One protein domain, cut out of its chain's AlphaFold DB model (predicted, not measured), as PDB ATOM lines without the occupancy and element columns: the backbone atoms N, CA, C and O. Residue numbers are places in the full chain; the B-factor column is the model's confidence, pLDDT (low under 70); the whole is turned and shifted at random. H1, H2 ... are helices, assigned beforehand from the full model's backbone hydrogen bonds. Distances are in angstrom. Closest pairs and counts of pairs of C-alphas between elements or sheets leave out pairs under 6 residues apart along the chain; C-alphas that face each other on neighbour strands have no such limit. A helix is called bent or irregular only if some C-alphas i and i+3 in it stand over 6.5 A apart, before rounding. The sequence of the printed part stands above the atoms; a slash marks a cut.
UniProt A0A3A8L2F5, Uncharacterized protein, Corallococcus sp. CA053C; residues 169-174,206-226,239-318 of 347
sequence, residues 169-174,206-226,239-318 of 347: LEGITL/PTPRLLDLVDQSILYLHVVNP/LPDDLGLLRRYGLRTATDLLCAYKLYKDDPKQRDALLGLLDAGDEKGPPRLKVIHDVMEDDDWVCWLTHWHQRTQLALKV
ATOM      1  N   LEU A 169      -4.917  72.025  85.719       85.38
ATOM      2  CA  LEU A 169      -4.272  72.701  84.602       85.38
ATOM      3  C   LEU A 169      -4.273  74.216  84.808       85.38
ATOM      4  O   LEU A 169      -5.259  74.828  85.232       85.38
ATOM      5  N   GLU A 170      -3.155  74.853  84.481       81.88
ATOM      6  CA  GLU A 170      -2.986  76.274  84.733       81.88
ATOM      7  C   GLU A 170      -3.696  77.113  83.665       81.88
ATOM      8  O   GLU A 170      -3.507  76.955  82.460       81.88
ATOM      9  N   GLY A 171      -4.498  78.082  84.111       79.75
ATOM     10  CA  GLY A 171      -5.185  79.004  83.206       79.75
ATOM     11  C   GLY A 171      -6.421  78.407  82.532       79.75
ATOM     12  O   GLY A 171      -6.986  79.044  81.635       79.75
ATOM     13  N   ILE A 172      -6.880  77.231  82.972       85.06
ATOM     14  CA  ILE A 172      -8.192  76.713  82.604       85.06
ATOM     15  C   ILE A 172      -9.280  77.451  83.386       85.06
ATOM     16  O   ILE A 172      -9.251  77.566  84.613       85.06
ATOM     17  N   THR A 173     -10.261  77.995  82.675       82.06
ATOM     18  CA  THR A 173     -11.433  78.587  83.324       82.06
ATOM     19  C   THR A 173     -12.543  77.549  83.447       82.06
ATOM     20  O   THR A 173     -12.590  76.579  82.690       82.06
ATOM     21  N   LEU A 174     -13.500  77.784  84.349       75.94
ATOM     22  CA  LEU A 174     -14.714  76.959  84.450       75.94
ATOM     23  C   LEU A 174     -15.435  76.821  83.096       75.94
ATOM     24  O   LEU A 174     -16.010  75.782  82.792       75.94
ATOM     25  N   PRO A 206      -8.703  79.506  70.960       83.50
ATOM     26  CA  PRO A 206      -7.505  79.899  70.233       83.50
ATOM     27  C   PRO A 206      -6.497  78.746  70.198       83.50
ATOM     28  O   PRO A 206      -6.142  78.212  71.249       83.50
ATOM     29  N   THR A 207      -6.004  78.394  69.009       84.19
ATOM     30  CA  THR A 207      -5.057  77.283  68.817       84.19
ATOM     31  C   THR A 207      -3.845  77.338  69.747       84.19
ATOM     32  O   THR A 207      -3.536  76.307  70.336       84.19
ATOM     33  N   PRO A 208      -3.189  78.499  69.977       84.38
ATOM     34  CA  PRO A 208      -2.057  78.561  70.904       84.38
ATOM     35  C   PRO A 208      -2.433  78.161  72.334       84.38
ATOM     36  O   PRO A 208      -1.631  77.566  73.042       84.38
ATOM     37  N   ARG A 209      -3.671  78.457  72.747       86.69
ATOM     38  CA  ARG A 209      -4.175  78.121  74.080       86.69
ATOM     39  C   ARG A 209      -4.510  76.639  74.206       86.69
ATOM     40  O   ARG A 209      -4.248  76.055  75.246       86.69
ATOM     41  N   LEU A 210      -5.082  76.041  73.161       89.50
ATOM     42  CA  LEU A 210      -5.301  74.595  73.110       89.50
ATOM     43  C   LEU A 210      -3.979  73.838  73.169       89.50
ATOM     44  O   LEU A 210      -3.860  72.900  73.946       89.50
ATOM     45  N   LEU A 211      -2.994  74.288  72.390       89.19
ATOM     46  CA  LEU A 211      -1.664  73.699  72.370       89.19
ATOM     47  C   LEU A 211      -1.029  73.746  73.766       89.19
ATOM     48  O   LEU A 211      -0.619  72.707  74.258       89.19
ATOM     49  N   ASP A 212      -1.040  74.906  74.430       88.81
ATOM     50  CA  ASP A 212      -0.524  75.073  75.798       88.81
ATOM     51  C   ASP A 212      -1.227  74.161  76.824       88.81
ATOM     52  O   ASP A 212      -0.569  73.565  77.673       88.81
ATOM     53  N   LEU A 213      -2.553  74.003  76.739       91.25
ATOM     54  CA  LEU A 213      -3.309  73.139  77.655       91.25
ATOM     55  C   LEU A 213      -3.036  71.646  77.426       91.25
ATOM     56  O   LEU A 213      -2.906  70.901  78.396       91.25
ATOM     57  N   VAL A 214      -2.931  71.213  76.166       91.44
ATOM     58  CA  VAL A 214      -2.571  69.826  75.828       91.44
ATOM     59  C   VAL A 214      -1.132  69.539  76.269       91.44
ATOM     60  O   VAL A 214      -0.870  68.530  76.915       91.44
ATOM     61  N   ASP A 215      -0.210  70.463  76.027       90.81
ATOM     62  CA  ASP A 215       1.193  70.329  76.424       90.81
ATOM     63  C   ASP A 215       1.360  70.237  77.955       90.81
ATOM     64  O   ASP A 215       2.063  69.370  78.483       90.81
ATOM     65  N   GLN A 216       0.622  71.068  78.700       91.06
ATOM     66  CA  GLN A 216       0.530  70.961  80.158       91.06
ATOM     67  C   GLN A 216      -0.083  69.638  80.617       91.06
ATOM     68  O   GLN A 216       0.364  69.091  81.623       91.06
ATOM     69  N   SER A 217      -1.097  69.125  79.912       90.38
ATOM     70  CA  SER A 217      -1.725  67.851  80.271       90.38
ATOM     71  C   SER A 217      -0.765  66.672  80.120       90.38
ATOM     72  O   SER A 217      -0.701  65.831  81.014       90.38
ATOM     73  N   ILE A 218       0.063  66.665  79.071       89.75
ATOM     74  CA  ILE A 218       1.104  65.650  78.867       89.75
ATOM     75  C   ILE A 218       2.134  65.720  79.997       89.75
ATOM     76  O   ILE A 218       2.446  64.695  80.606       89.75
ATOM     77  N   LEU A 219       2.624  66.921  80.336       88.88
ATOM     78  CA  LEU A 219       3.548  67.092  81.463       88.88
ATOM     79  C   LEU A 219       2.924  66.616  82.779       88.88
ATOM     80  O   LEU A 219       3.570  65.903  83.547       88.88
ATOM     81  N   TYR A 220       1.666  66.979  83.023       87.75
ATOM     82  CA  TYR A 220       0.938  66.586  84.223       87.75
ATOM     83  C   TYR A 220       0.844  65.061  84.348       87.75
ATOM     84  O   TYR A 220       1.171  64.541  85.407       87.75
ATOM     85  N   LEU A 221       0.498  64.326  83.286       86.31
ATOM     86  CA  LEU A 221       0.396  62.859  83.346       86.31
ATOM     87  C   LEU A 221       1.715  62.164  83.692       86.31
ATOM     88  O   LEU A 221       1.714  61.175  84.418       86.31
ATOM     89  N   HIS A 222       2.841  62.681  83.206       83.81
ATOM     90  CA  HIS A 222       4.145  62.068  83.457       83.81
ATOM     91  C   HIS A 222       4.741  62.462  84.818       83.81
ATOM     92  O   HIS A 222       5.508  61.705  85.422       83.81
ATOM     93  N   VAL A 223       4.405  63.654  85.321       82.00
ATOM     94  CA  VAL A 223       4.883  64.153  86.620       82.00
ATOM     95  C   VAL A 223       3.977  63.701  87.766       82.00
ATOM     96  O   VAL A 223       4.455  63.520  88.889       82.00
ATOM     97  N   VAL A 224       2.690  63.465  87.520       71.75
ATOM     98  CA  VAL A 224       1.776  62.937  88.534       71.75
ATOM     99  C   VAL A 224       2.024  61.447  88.696       71.75
ATOM    100  O   VAL A 224       1.602  60.617  87.901       71.75
ATOM    101  N   ASN A 225       2.725  61.105  89.771       59.88
ATOM    102  CA  ASN A 225       2.863  59.735  90.230       59.88
ATOM    103  C   ASN A 225       2.239  59.665  91.628       59.88
ATOM    104  O   ASN A 225       2.630  60.464  92.490       59.88
ATOM    105  N   PRO A 226       1.271  58.772  91.890       53.19
ATOM    106  CA  PRO A 226       0.816  58.541  93.249       53.19
ATOM    107  C   PRO A 226       1.994  57.967  94.038       53.19
ATOM    108  O   PRO A 226       2.316  56.785  93.919       53.19
ATOM    109  N   LEU A 239       1.285  65.336  95.490       51.75
ATOM    110  CA  LEU A 239       0.924  65.782  94.137       51.75
ATOM    111  C   LEU A 239       1.215  67.271  93.810       51.75
ATOM    112  O   LEU A 239       1.577  67.538  92.664       51.75
ATOM    113  N   PRO A 240       1.092  68.257  94.731       56.44
ATOM    114  CA  PRO A 240       1.269  69.671  94.369       56.44
ATOM    115  C   PRO A 240       2.731  70.149  94.319       56.44
ATOM    116  O   PRO A 240       3.000  71.205  93.742       56.44
ATOM    117  N   ASP A 241       3.666  69.432  94.953       67.75
ATOM    118  CA  ASP A 241       5.017  69.955  95.217       67.75
ATOM    119  C   ASP A 241       5.958  69.787  94.013       67.75
ATOM    120  O   ASP A 241       6.660  70.726  93.646       67.75
ATOM    121  N   ASP A 242       5.894  68.648  93.314       77.94
ATOM    122  CA  ASP A 242       6.768  68.355  92.165       77.94
ATOM    123  C   ASP A 242       6.454  69.267  90.959       77.94
ATOM    124  O   ASP A 242       7.349  69.879  90.369       77.94
ATOM    125  N   LEU A 243       5.168  69.440  90.623       79.56
ATOM    126  CA  LEU A 243       4.729  70.395  89.591       79.56
ATOM    127  C   LEU A 243       4.995  71.844  90.015       79.56
ATOM    128  O   LEU A 243       5.409  72.667  89.198       79.56
ATOM    129  N   GLY A 244       4.786  72.164  91.296       80.62
ATOM    130  CA  GLY A 244       5.118  73.473  91.854       80.62
ATOM    131  C   GLY A 244       6.610  73.793  91.735       80.62
ATOM    132  O   GLY A 244       6.968  74.932  91.423       80.62
ATOM    133  N   LEU A 245       7.478  72.797  91.926       83.38
ATOM    134  CA  LEU A 245       8.922  72.929  91.778       83.38
ATOM    135  C   LEU A 245       9.312  73.206  90.325       83.38
ATOM    136  O   LEU A 245      10.020  74.180  90.082       83.38
ATOM    137  N   LEU A 246       8.807  72.427  89.363       86.00
ATOM    138  CA  LEU A 246       9.063  72.657  87.933       86.00
ATOM    139  C   LEU A 246       8.632  74.066  87.498       86.00
ATOM    140  O   LEU A 246       9.397  74.784  86.845       86.00
ATOM    141  N   ARG A 247       7.464  74.523  87.967       84.94
ATOM    142  CA  ARG A 247       6.958  75.877  87.688       84.94
ATOM    143  C   ARG A 247       7.865  76.983  88.228       84.94
ATOM    144  O   ARG A 247       7.994  78.017  87.578       84.94
ATOM    145  N   ARG A 248       8.542  76.789  89.369       84.69
ATOM    146  CA  ARG A 248       9.514  77.778  89.892       84.69
ATOM    147  C   ARG A 248      10.700  77.995  88.954       84.69
ATOM    148  O   ARG A 248      11.255  79.089  88.943       84.69
ATOM    149  N   TYR A 249      11.056  76.985  88.165       84.62
ATOM    150  CA  TYR A 249      12.097  77.071  87.138       84.62
ATOM    151  C   TYR A 249      11.554  77.499  85.765       84.62
ATOM    152  O   TYR A 249      12.305  77.528  84.795       84.62
ATOM    153  N   GLY A 250      10.268  77.854  85.675       84.31
ATOM    154  CA  GLY A 250       9.619  78.263  84.428       84.31
ATOM    155  C   GLY A 250       9.240  77.104  83.505       84.31
ATOM    156  O   GLY A 250       8.854  77.351  82.369       84.31
ATOM    157  N   LEU A 251       9.325  75.854  83.973       87.69
ATOM    158  CA  LEU A 251       8.929  74.673  83.206       87.69
ATOM    159  C   LEU A 251       7.422  74.462  83.370       87.69
ATOM    160  O   LEU A 251       6.970  73.879  84.359       87.69
ATOM    161  N   ARG A 252       6.645  75.000  82.426       86.69
ATOM    162  CA  ARG A 252       5.177  74.923  82.436       86.69
ATOM    163  C   ARG A 252       4.653  73.794  81.553       86.69
ATOM    164  O   ARG A 252       3.656  73.178  81.917       86.69
ATOM    165  N   THR A 253       5.302  73.535  80.424       89.50
ATOM    166  CA  THR A 253       4.839  72.588  79.399       89.50
ATOM    167  C   THR A 253       5.833  71.441  79.166       89.50
ATOM    168  O   THR A 253       6.999  71.536  79.564       89.50
ATOM    169  N   ALA A 254       5.401  70.343  78.533       88.50
ATOM    170  CA  ALA A 254       6.309  69.258  78.153       88.50
ATOM    171  C   ALA A 254       7.299  69.728  77.072       88.50
ATOM    172  O   ALA A 254       8.487  69.402  77.139       88.50
ATOM    173  N   THR A 255       6.863  70.582  76.140       88.00
ATOM    174  CA  THR A 255       7.767  71.213  75.164       88.00
ATOM    175  C   THR A 255       8.841  72.064  75.848       88.00
ATOM    176  O   THR A 255      10.005  71.980  75.452       88.00
ATOM    177  N   ASP A 256       8.508  72.829  76.898       88.00
ATOM    178  CA  ASP A 256       9.502  73.608  77.660       88.00
ATOM    179  C   ASP A 256      10.565  72.702  78.287       88.00
ATOM    180  O   ASP A 256      11.753  73.026  78.246       88.00
ATOM    181  N   LEU A 257      10.155  71.549  78.827       88.75
ATOM    182  CA  LEU A 257      11.071  70.563  79.402       88.75
ATOM    183  C   LEU A 257      12.046  70.012  78.348       88.75
ATOM    184  O   LEU A 257      13.257  69.975  78.581       88.75
ATOM    185  N   LEU A 258      11.541  69.645  77.169       88.12
ATOM    186  CA  LEU A 258      12.362  69.136  76.063       88.12
ATOM    187  C   LEU A 258      13.286  70.215  75.493       88.12
ATOM    188  O   LEU A 258      14.443  69.949  75.160       88.12
ATOM    189  N   CYS A 259      12.799  71.451  75.387       85.69
ATOM    190  CA  CYS A 259      13.604  72.594  74.973       85.69
ATOM    191  C   CYS A 259      14.711  72.903  75.987       85.69
ATOM    192  O   CYS A 259      15.852  73.115  75.573       85.69
ATOM    193  N   ALA A 260      14.416  72.872  77.290       87.56
ATOM    194  CA  ALA A 260      15.412  73.058  78.342       87.56
ATOM    195  C   ALA A 260      16.504  71.984  78.271       87.56
ATOM    196  O   ALA A 260      17.693  72.300  78.311       87.56
ATOM    197  N   TYR A 261      16.123  70.721  78.067       87.12
ATOM    198  CA  TYR A 261      17.086  69.633  77.924       87.12
ATOM    199  C   TYR A 261      17.980  69.785  76.684       87.12
ATOM    200  O   TYR A 261      19.194  69.588  76.761       87.12
ATOM    201  N   LYS A 262      17.405  70.203  75.549       86.06
ATOM    202  CA  LYS A 262      18.163  70.511  74.323       86.06
ATOM    203  C   LYS A 262      19.133  71.675  74.524       86.06
ATOM    204  O   LYS A 262      20.242  71.622  73.998       86.06
ATOM    205  N   LEU A 263      18.738  72.698  75.280       86.44
ATOM    206  CA  LEU A 263      19.565  73.876  75.553       86.44
ATOM    207  C   LEU A 263      20.766  73.542  76.450       86.44
ATOM    208  O   LEU A 263      21.864  74.033  76.207       86.44
ATOM    209  N   TYR A 264      20.586  72.652  77.428       87.62
ATOM    210  CA  TYR A 264      21.665  72.194  78.312       87.62
ATOM    211  C   TYR A 264      22.446  70.991  77.770       87.62
ATOM    212  O   TYR A 264      23.263  70.415  78.487       87.62
ATOM    213  N   LYS A 265      22.244  70.602  76.503       83.75
ATOM    214  CA  LYS A 265      22.959  69.472  75.891       83.75
ATOM    215  C   LYS A 265      24.481  69.644  75.945       83.75
ATOM    216  O   LYS A 265      25.189  68.659  76.157       83.75
ATOM    217  N   ASP A 266      24.955  70.879  75.787       85.19
ATOM    218  CA  ASP A 266      26.380  71.213  75.734       85.19
ATOM    219  C   ASP A 266      26.992  71.505  77.122       85.19
ATOM    220  O   ASP A 266      28.214  71.446  77.267       85.19
ATOM    221  N   ASP A 267      26.175  71.769  78.156       89.12
ATOM    222  CA  ASP A 267      26.633  72.010  79.534       89.12
ATOM    223  C   ASP A 267      26.178  70.879  80.482       89.12
ATOM    224  O   ASP A 267      25.067  70.918  81.028       89.12
ATOM    225  N   PRO A 268      27.035  69.869  80.735       83.44
ATOM    226  CA  PRO A 268      26.662  68.705  81.536       83.44
ATOM    227  C   PRO A 268      26.312  69.068  82.983       83.44
ATOM    228  O   PRO A 268      25.468  68.410  83.582       83.44
ATOM    229  N   LYS A 269      26.885  70.144  83.543       86.00
ATOM    230  CA  LYS A 269      26.603  70.546  84.931       86.00
ATOM    231  C   LYS A 269      25.177  71.061  85.093       86.00
ATOM    232  O   LYS A 269      24.520  70.744  86.079       86.00
ATOM    233  N   GLN A 270      24.710  71.864  84.137       84.19
ATOM    234  CA  GLN A 270      23.348  72.402  84.149       84.19
ATOM    235  C   GLN A 270      22.323  71.316  83.828       84.19
ATOM    236  O   GLN A 270      21.253  71.285  84.434       84.19
ATOM    237  N   ARG A 271      22.676  70.380  82.940       84.25
ATOM    238  CA  ARG A 271      21.854  69.205  82.648       84.25
ATOM    239  C   ARG A 271      21.674  68.312  83.873       84.25
ATOM    240  O   ARG A 271      20.544  67.948  84.177       84.25
ATOM    241  N   ASP A 272      22.747  67.997  84.594       83.44
ATOM    242  CA  ASP A 272      22.660  67.171  85.803       83.44
ATOM    243  C   ASP A 272      21.877  67.887  86.918       83.44
ATOM    244  O   ASP A 272      21.089  67.259  87.621       83.44
ATOM    245  N   ALA A 273      22.017  69.215  87.028       84.50
ATOM    246  CA  ALA A 273      21.223  70.025  87.950       84.50
ATOM    247  C   ALA A 273      19.723  70.030  87.601       84.50
ATOM    248  O   ALA A 273      18.895  69.942  88.503       84.50
ATOM    249  N   LEU A 274      19.373  70.104  86.310       84.38
ATOM    250  CA  LEU A 274      17.992  69.977  85.833       84.38
ATOM    251  C   LEU A 274      17.439  68.585  86.165       84.38
ATOM    252  O   LEU A 274      16.350  68.468  86.719       84.38
ATOM    253  N   LEU A 275      18.194  67.532  85.847       83.00
ATOM    254  CA  LEU A 275      17.772  66.149  86.063       83.00
ATOM    255  C   LEU A 275      17.540  65.834  87.545       83.00
ATOM    256  O   LEU A 275      16.554  65.175  87.860       83.00
ATOM    257  N   GLY A 276      18.377  66.380  88.432       81.38
ATOM    258  CA  GLY A 276      18.269  66.207  89.882       81.38
ATOM    259  C   GLY A 276      17.156  67.011  90.566       81.38
ATOM    260  O   GLY A 276      17.014  66.911  91.783       81.38
ATOM    261  N   LEU A 277      16.358  67.805  89.836       80.62
ATOM    262  CA  LEU A 277      15.297  68.635  90.428       80.62
ATOM    263  C   LEU A 277      14.250  67.815  91.188       80.62
ATOM    264  O   LEU A 277      13.807  68.231  92.253       80.62
ATOM    265  N   LEU A 278      13.848  66.668  90.640       77.75
ATOM    266  CA  LEU A 278      12.777  65.837  91.200       77.75
ATOM    267  C   LEU A 278      13.289  64.690  92.085       77.75
ATOM    268  O   LEU A 278      12.480  63.951  92.643       77.75
ATOM    269  N   ASP A 279      14.606  64.559  92.250       74.75
ATOM    270  CA  ASP A 279      15.245  63.412  92.910       74.75
ATOM    271  C   ASP A 279      15.573  63.678  94.386       74.75
ATOM    272  O   ASP A 279      16.516  63.114  94.943       74.75
ATOM    273  N   ALA A 280      14.797  64.540  95.048       58.75
ATOM    274  CA  ALA A 280      14.966  64.878  96.458       58.75
ATOM    275  C   ALA A 280      14.640  63.676  97.378       58.75
ATOM    276  O   ALA A 280      13.606  63.650  98.044       58.75
ATOM    277  N   GLY A 281      15.524  62.671  97.413       55.53
ATOM    278  CA  GLY A 281      15.498  61.562  98.370       55.53
ATOM    279  C   GLY A 281      15.702  60.147  97.815       55.53
ATOM    280  O   GLY A 281      15.759  59.228  98.629       55.53
ATOM    281  N   ASP A 282      15.824  59.935  96.498       55.97
ATOM    282  CA  ASP A 282      15.975  58.588  95.915       55.97
ATOM    283  C   ASP A 282      17.353  58.403  95.256       55.97
ATOM    284  O   ASP A 282      17.540  58.573  94.055       55.97
ATOM    285  N   GLU A 283      18.364  58.080  96.067       56.69
ATOM    286  CA  GLU A 283      19.769  57.976  95.629       56.69
ATOM    287  C   GLU A 283      20.082  56.730  94.771       56.69
ATOM    288  O   GLU A 283      21.229  56.541  94.360       56.69
ATOM    289  N   LYS A 284      19.115  55.833  94.524       59.97
ATOM    290  CA  LYS A 284      19.392  54.502  93.941       59.97
ATOM    291  C   LYS A 284      18.852  54.276  92.525       59.97
ATOM    292  O   LYS A 284      19.125  53.216  91.961       59.97
ATOM    293  N   GLY A 285      18.131  55.235  91.944       66.31
ATOM    294  CA  GLY A 285      17.534  55.132  90.605       66.31
ATOM    295  C   GLY A 285      18.150  56.081  89.568       66.31
ATOM    296  O   GLY A 285      18.877  57.006  89.929       66.31
ATOM    297  N   PRO A 286      17.886  55.872  88.260       72.56
ATOM    298  CA  PRO A 286      18.117  56.920  87.270       72.56
ATOM    299  C   PRO A 286      17.284  58.160  87.634       72.56
ATOM    300  O   PRO A 286      16.169  57.996  88.134       72.56
ATOM    301  N   PRO A 287      17.788  59.377  87.358       80.81
ATOM    302  CA  PRO A 287      17.074  60.599  87.695       80.81
ATOM    303  C   PRO A 287      15.674  60.580  87.083       80.81
ATOM    304  O   PRO A 287      15.516  60.314  85.886       80.81
ATOM    305  N   ARG A 288      14.644  60.836  87.888       80.75
ATOM    306  CA  ARG A 288      13.242  60.658  87.484       80.75
ATOM    307  C   ARG A 288      12.896  61.512  86.272       80.75
ATOM    308  O   ARG A 288      12.217  61.050  85.356       80.75
ATOM    309  N   LEU A 289      13.409  62.740  86.242       85.06
ATOM    310  CA  LEU A 289      13.189  63.657  85.129       85.06
ATOM    311  C   LEU A 289      13.821  63.150  83.825       85.06
ATOM    312  O   LEU A 289      13.311  63.453  82.752       85.06
ATOM    313  N   LYS A 290      14.885  62.339  83.901       86.00
ATOM    314  CA  LYS A 290      15.484  61.704  82.721       86.00
ATOM    315  C   LYS A 290      14.566  60.636  82.153       86.00
ATOM    316  O   LYS A 290      14.365  60.604  80.951       86.00
ATOM    317  N   VAL A 291      13.975  59.803  83.010       85.50
ATOM    318  CA  VAL A 291      13.004  58.793  82.562       85.50
ATOM    319  C   VAL A 291      11.790  59.470  81.926       85.50
ATOM    320  O   VAL A 291      11.359  59.058  80.857       85.50
ATOM    321  N   ILE A 292      11.277  60.538  82.546       87.19
ATOM    322  CA  ILE A 292      10.169  61.326  81.991       87.19
ATOM    323  C   ILE A 292      10.551  61.921  80.631       87.19
ATOM    324  O   ILE A 292       9.778  61.809  79.688       87.19
ATOM    325  N   HIS A 293      11.740  62.519  80.523       88.00
ATOM    326  CA  HIS A 293      12.244  63.070  79.269       88.00
ATOM    327  C   HIS A 293      12.325  62.005  78.169       88.00
ATOM    328  O   HIS A 293      11.813  62.231  77.080       88.00
ATOM    329  N   ASP A 294      12.945  60.859  78.458       86.00
ATOM    330  CA  ASP A 294      13.162  59.797  77.473       86.00
ATOM    331  C   ASP A 294      11.814  59.216  76.992       86.00
ATOM    332  O   ASP A 294      11.623  59.021  75.797       86.00
ATOM    333  N   VAL A 295      10.835  59.042  77.892       86.69
ATOM    334  CA  VAL A 295       9.471  58.606  77.525       86.69
ATOM    335  C   VAL A 295       8.739  59.657  76.684       86.69
ATOM    336  O   VAL A 295       8.068  59.306  75.720       86.69
ATOM    337  N   MET A 296       8.873  60.943  77.020       87.31
ATOM    338  CA  MET A 296       8.257  62.031  76.252       87.31
ATOM    339  C   MET A 296       8.882  62.215  74.868       87.31
ATOM    340  O   MET A 296       8.191  62.637  73.947       87.31
ATOM    341  N   GLU A 297      10.184  61.962  74.719       84.81
ATOM    342  CA  GLU A 297      10.869  62.052  73.425       84.81
ATOM    343  C   GLU A 297      10.387  60.962  72.454       84.81
ATOM    344  O   GLU A 297      10.292  61.225  71.252       84.81
ATOM    345  N   ASP A 298      10.022  59.791  72.982       82.94
ATOM    346  CA  ASP A 298       9.465  58.669  72.220       82.94
ATOM    347  C   ASP A 298       7.960  58.822  71.906       82.94
ATOM    348  O   ASP A 298       7.427  58.075  71.084       82.94
ATOM    349  N   ASP A 299       7.260  59.775  72.531       82.00
ATOM    350  CA  ASP A 299       5.823  59.976  72.331       82.00
ATOM    351  C   ASP A 299       5.534  60.734  71.018       82.00
ATOM    352  O   ASP A 299       5.935  61.889  70.812       82.00
ATOM    353  N   ASP A 300       4.779  60.091  70.124       75.75
ATOM    354  CA  ASP A 300       4.390  60.649  68.829       75.75
ATOM    355  C   ASP A 300       3.711  62.021  68.990       75.75
ATOM    356  O   ASP A 300       3.984  62.945  68.215       75.75
ATOM    357  N   TRP A 301       2.847  62.200  69.999       75.94
ATOM    358  CA  TRP A 301       2.078  63.440  70.181       75.94
ATOM    359  C   TRP A 301       2.961  64.643  70.489       75.94
ATOM    360  O   TRP A 301       2.758  65.724  69.926       75.94
ATOM    361  N   VAL A 302       3.991  64.446  71.303       80.25
ATOM    362  CA  VAL A 302       4.969  65.476  71.661       80.25
ATOM    363  C   VAL A 302       5.742  65.955  70.427       80.25
ATOM    364  O   VAL A 302       5.981  67.160  70.252       80.25
ATOM    365  N   CYS A 303       6.071  65.036  69.514       79.06
ATOM    366  CA  CYS A 303       6.688  65.372  68.235       79.06
ATOM    367  C   CYS A 303       5.776  66.287  67.399       79.06
ATOM    368  O   CYS A 303       6.233  67.314  66.877       79.06
ATOM    369  N   TRP A 304       4.475  65.986  67.314       79.00
ATOM    370  CA  TRP A 304       3.509  66.850  66.627       79.00
ATOM    371  C   TRP A 304       3.421  68.235  67.276       79.00
ATOM    372  O   TRP A 304       3.536  69.242  66.570       79.00
ATOM    373  N   LEU A 305       3.276  68.305  68.602       81.75
ATOM    374  CA  LEU A 305       3.214  69.565  69.355       81.75
ATOM    375  C   LEU A 305       4.436  70.454  69.098       81.75
ATOM    376  O   LEU A 305       4.286  71.646  68.815       81.75
ATOM    377  N   THR A 306       5.631  69.864  69.098       78.56
ATOM    378  CA  THR A 306       6.882  70.586  68.832       78.56
ATOM    379  C   THR A 306       6.887  71.202  67.427       78.56
ATOM    380  O   THR A 306       7.243  72.374  67.257       78.56
ATOM    381  N   HIS A 307       6.443  70.455  66.410       81.31
ATOM    382  CA  HIS A 307       6.322  70.973  65.042       81.31
ATOM    383  C   HIS A 307       5.297  72.106  64.938       81.31
ATOM    384  O   HIS A 307       5.532  73.091  64.228       81.31
ATOM    385  N   TRP A 308       4.174  71.991  65.648       77.88
ATOM    386  CA  TRP A 308       3.167  73.046  65.719       77.88
ATOM    387  C   TRP A 308       3.731  74.320  66.345       77.88
ATOM    388  O   TRP A 308       3.567  75.389  65.758       77.88
ATOM    389  N   HIS A 309       4.455  74.206  67.460       74.50
ATOM    390  CA  HIS A 309       5.074  75.338  68.151       74.50
ATOM    391  C   HIS A 309       6.123  76.050  67.281       74.50
ATOM    392  O   HIS A 309       6.158  77.279  67.197       74.50
ATOM    393  N   GLN A 310       6.949  75.284  66.561       74.38
ATOM    394  CA  GLN A 310       7.918  75.845  65.616       74.38
ATOM    395  C   GLN A 310       7.226  76.567  64.453       74.38
ATOM    396  O   GLN A 310       7.635  77.661  64.062       74.38
ATOM    397  N   ARG A 311       6.155  75.985  63.897       70.38
ATOM    398  CA  ARG A 311       5.416  76.595  62.783       70.38
ATOM    399  C   ARG A 311       4.641  77.842  63.191       70.38
ATOM    400  O   ARG A 311       4.635  78.794  62.414       70.38
ATOM    401  N   THR A 312       4.027  77.883  64.372       65.00
ATOM    402  CA  THR A 312       3.358  79.098  64.867       65.00
ATOM    403  C   THR A 312       4.355  80.223  65.117       65.00
ATOM    404  O   THR A 312       4.091  81.354  64.711       65.00
ATOM    405  N   GLN A 313       5.531  79.934  65.680       61.50
ATOM    406  CA  GLN A 313       6.602  80.929  65.822       61.50
ATOM    407  C   GLN A 313       7.110  81.443  64.466       61.50
ATOM    408  O   GLN A 313       7.346  82.641  64.307       61.50
ATOM    409  N   LEU A 314       7.233  80.564  63.466       58.06
ATOM    410  CA  LEU A 314       7.594  80.959  62.101       58.06
ATOM    411  C   LEU A 314       6.500  81.797  61.426       58.06
ATOM    412  O   LEU A 314       6.830  82.750  60.731       58.06
ATOM    413  N   ALA A 315       5.222  81.481  61.652       52.91
ATOM    414  CA  ALA A 315       4.087  82.236  61.118       52.91
ATOM    415  C   ALA A 315       3.914  83.616  61.782       52.91
ATOM    416  O   ALA A 315       3.438  84.550  61.145       52.91
ATOM    417  N   LEU A 316       4.321  83.754  63.050       51.59
ATOM    418  CA  LEU A 316       4.369  85.028  63.777       51.59
ATOM    419  C   LEU A 316       5.582  85.887  63.406       51.59
ATOM    420  O   LEU A 316       5.624  87.073  63.744       51.59
ATOM    421  N   LYS A 317       6.574  85.315  62.715       48.44
ATOM    422  CA  LYS A 317       7.691  86.078  62.174       48.44
ATOM    423  C   LYS A 317       7.118  86.989  61.090       48.44
ATOM    424  O   LYS A 317       6.745  86.526  60.018       48.44
ATOM    425  N   VAL A 318       6.994  88.278  61.407       46.00
ATOM    426  CA  VAL A 318       6.558  89.315  60.467       46.00
ATOM    427  C   VAL A 318       7.504  89.263  59.275       46.00
ATOM    428  O   VAL A 318       8.628  89.753  59.344       46.00
TER     429      VAL A 318
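AT A GLANCE: This is residues 169 to 174, 206 to 226 and 239 to 318 of the 347 residues of an uncharacterized protein of Corallococcus sp. CA053C (UniProt A0A3A8L2F5). The short helix H3 forms the core, with H1, H5 and H6 packing on it about perpendicular to it, while H4 folds back beside it. The link between H4 and H5 makes one end of the model, at Lys 284, and at the other end residues 313 to 318, of which 313 to 316 belong to H6, stick out; H2 lies by H1 and H4. The 107 printed residues hold six named helices, H1 to H6 in chain order, and no named strand: the class is all helix. The whole is compact, with a radius of gyration of the C-alphas of 14.5 A and spans of 47 by 38 by 25 A.

IN THESE COORDINATES: Residues 169 to 174 come first, with no named helix. H1, residues 207 to 223, begins with C-alpha 207 at (-5.057, 77.283, 68.817) and is 24.3 A long. H2 is residues 239 to 248, H3 254 to 263, H4 268 to 278 and H5 288 to 297. H2 is only just irregular, with C-alphas 239 and 242 6.7 A apart; H4 is irregular, with C-alphas 275 and 278 7.2 A apart. H6, residues 300 to 316, is 24.9 A long and ends with C-alpha 316 at (4.369, 85.028, 63.777).

HOW THE PARTS SIT: H3 touches H1, whose residues 215 to 219 alone take part; the closest C-alphas are those of Leu 219 and Ala 254, 4.8 A. H3 touches H5 at Leu 258 and His 293, closest C-alphas 6.9 A. H4 touches H5, about perpendicular at 76 degrees. H4 and H6 are apart. Every O i to N i+4 pair is within hydrogen-bond range in H1, H3, H5 and H6, against 5 of 6 in H2 and 5 of 7 in H4.

THE WHOLE: Across the cuts, C-alphas 174 and 206 are 16.2 A apart, and C-alphas 226 and 239 are 7.3 A apart. Residues 225 to 226, 239 to 241, 280 to 285 and 312 to 318 have pLDDT under 70.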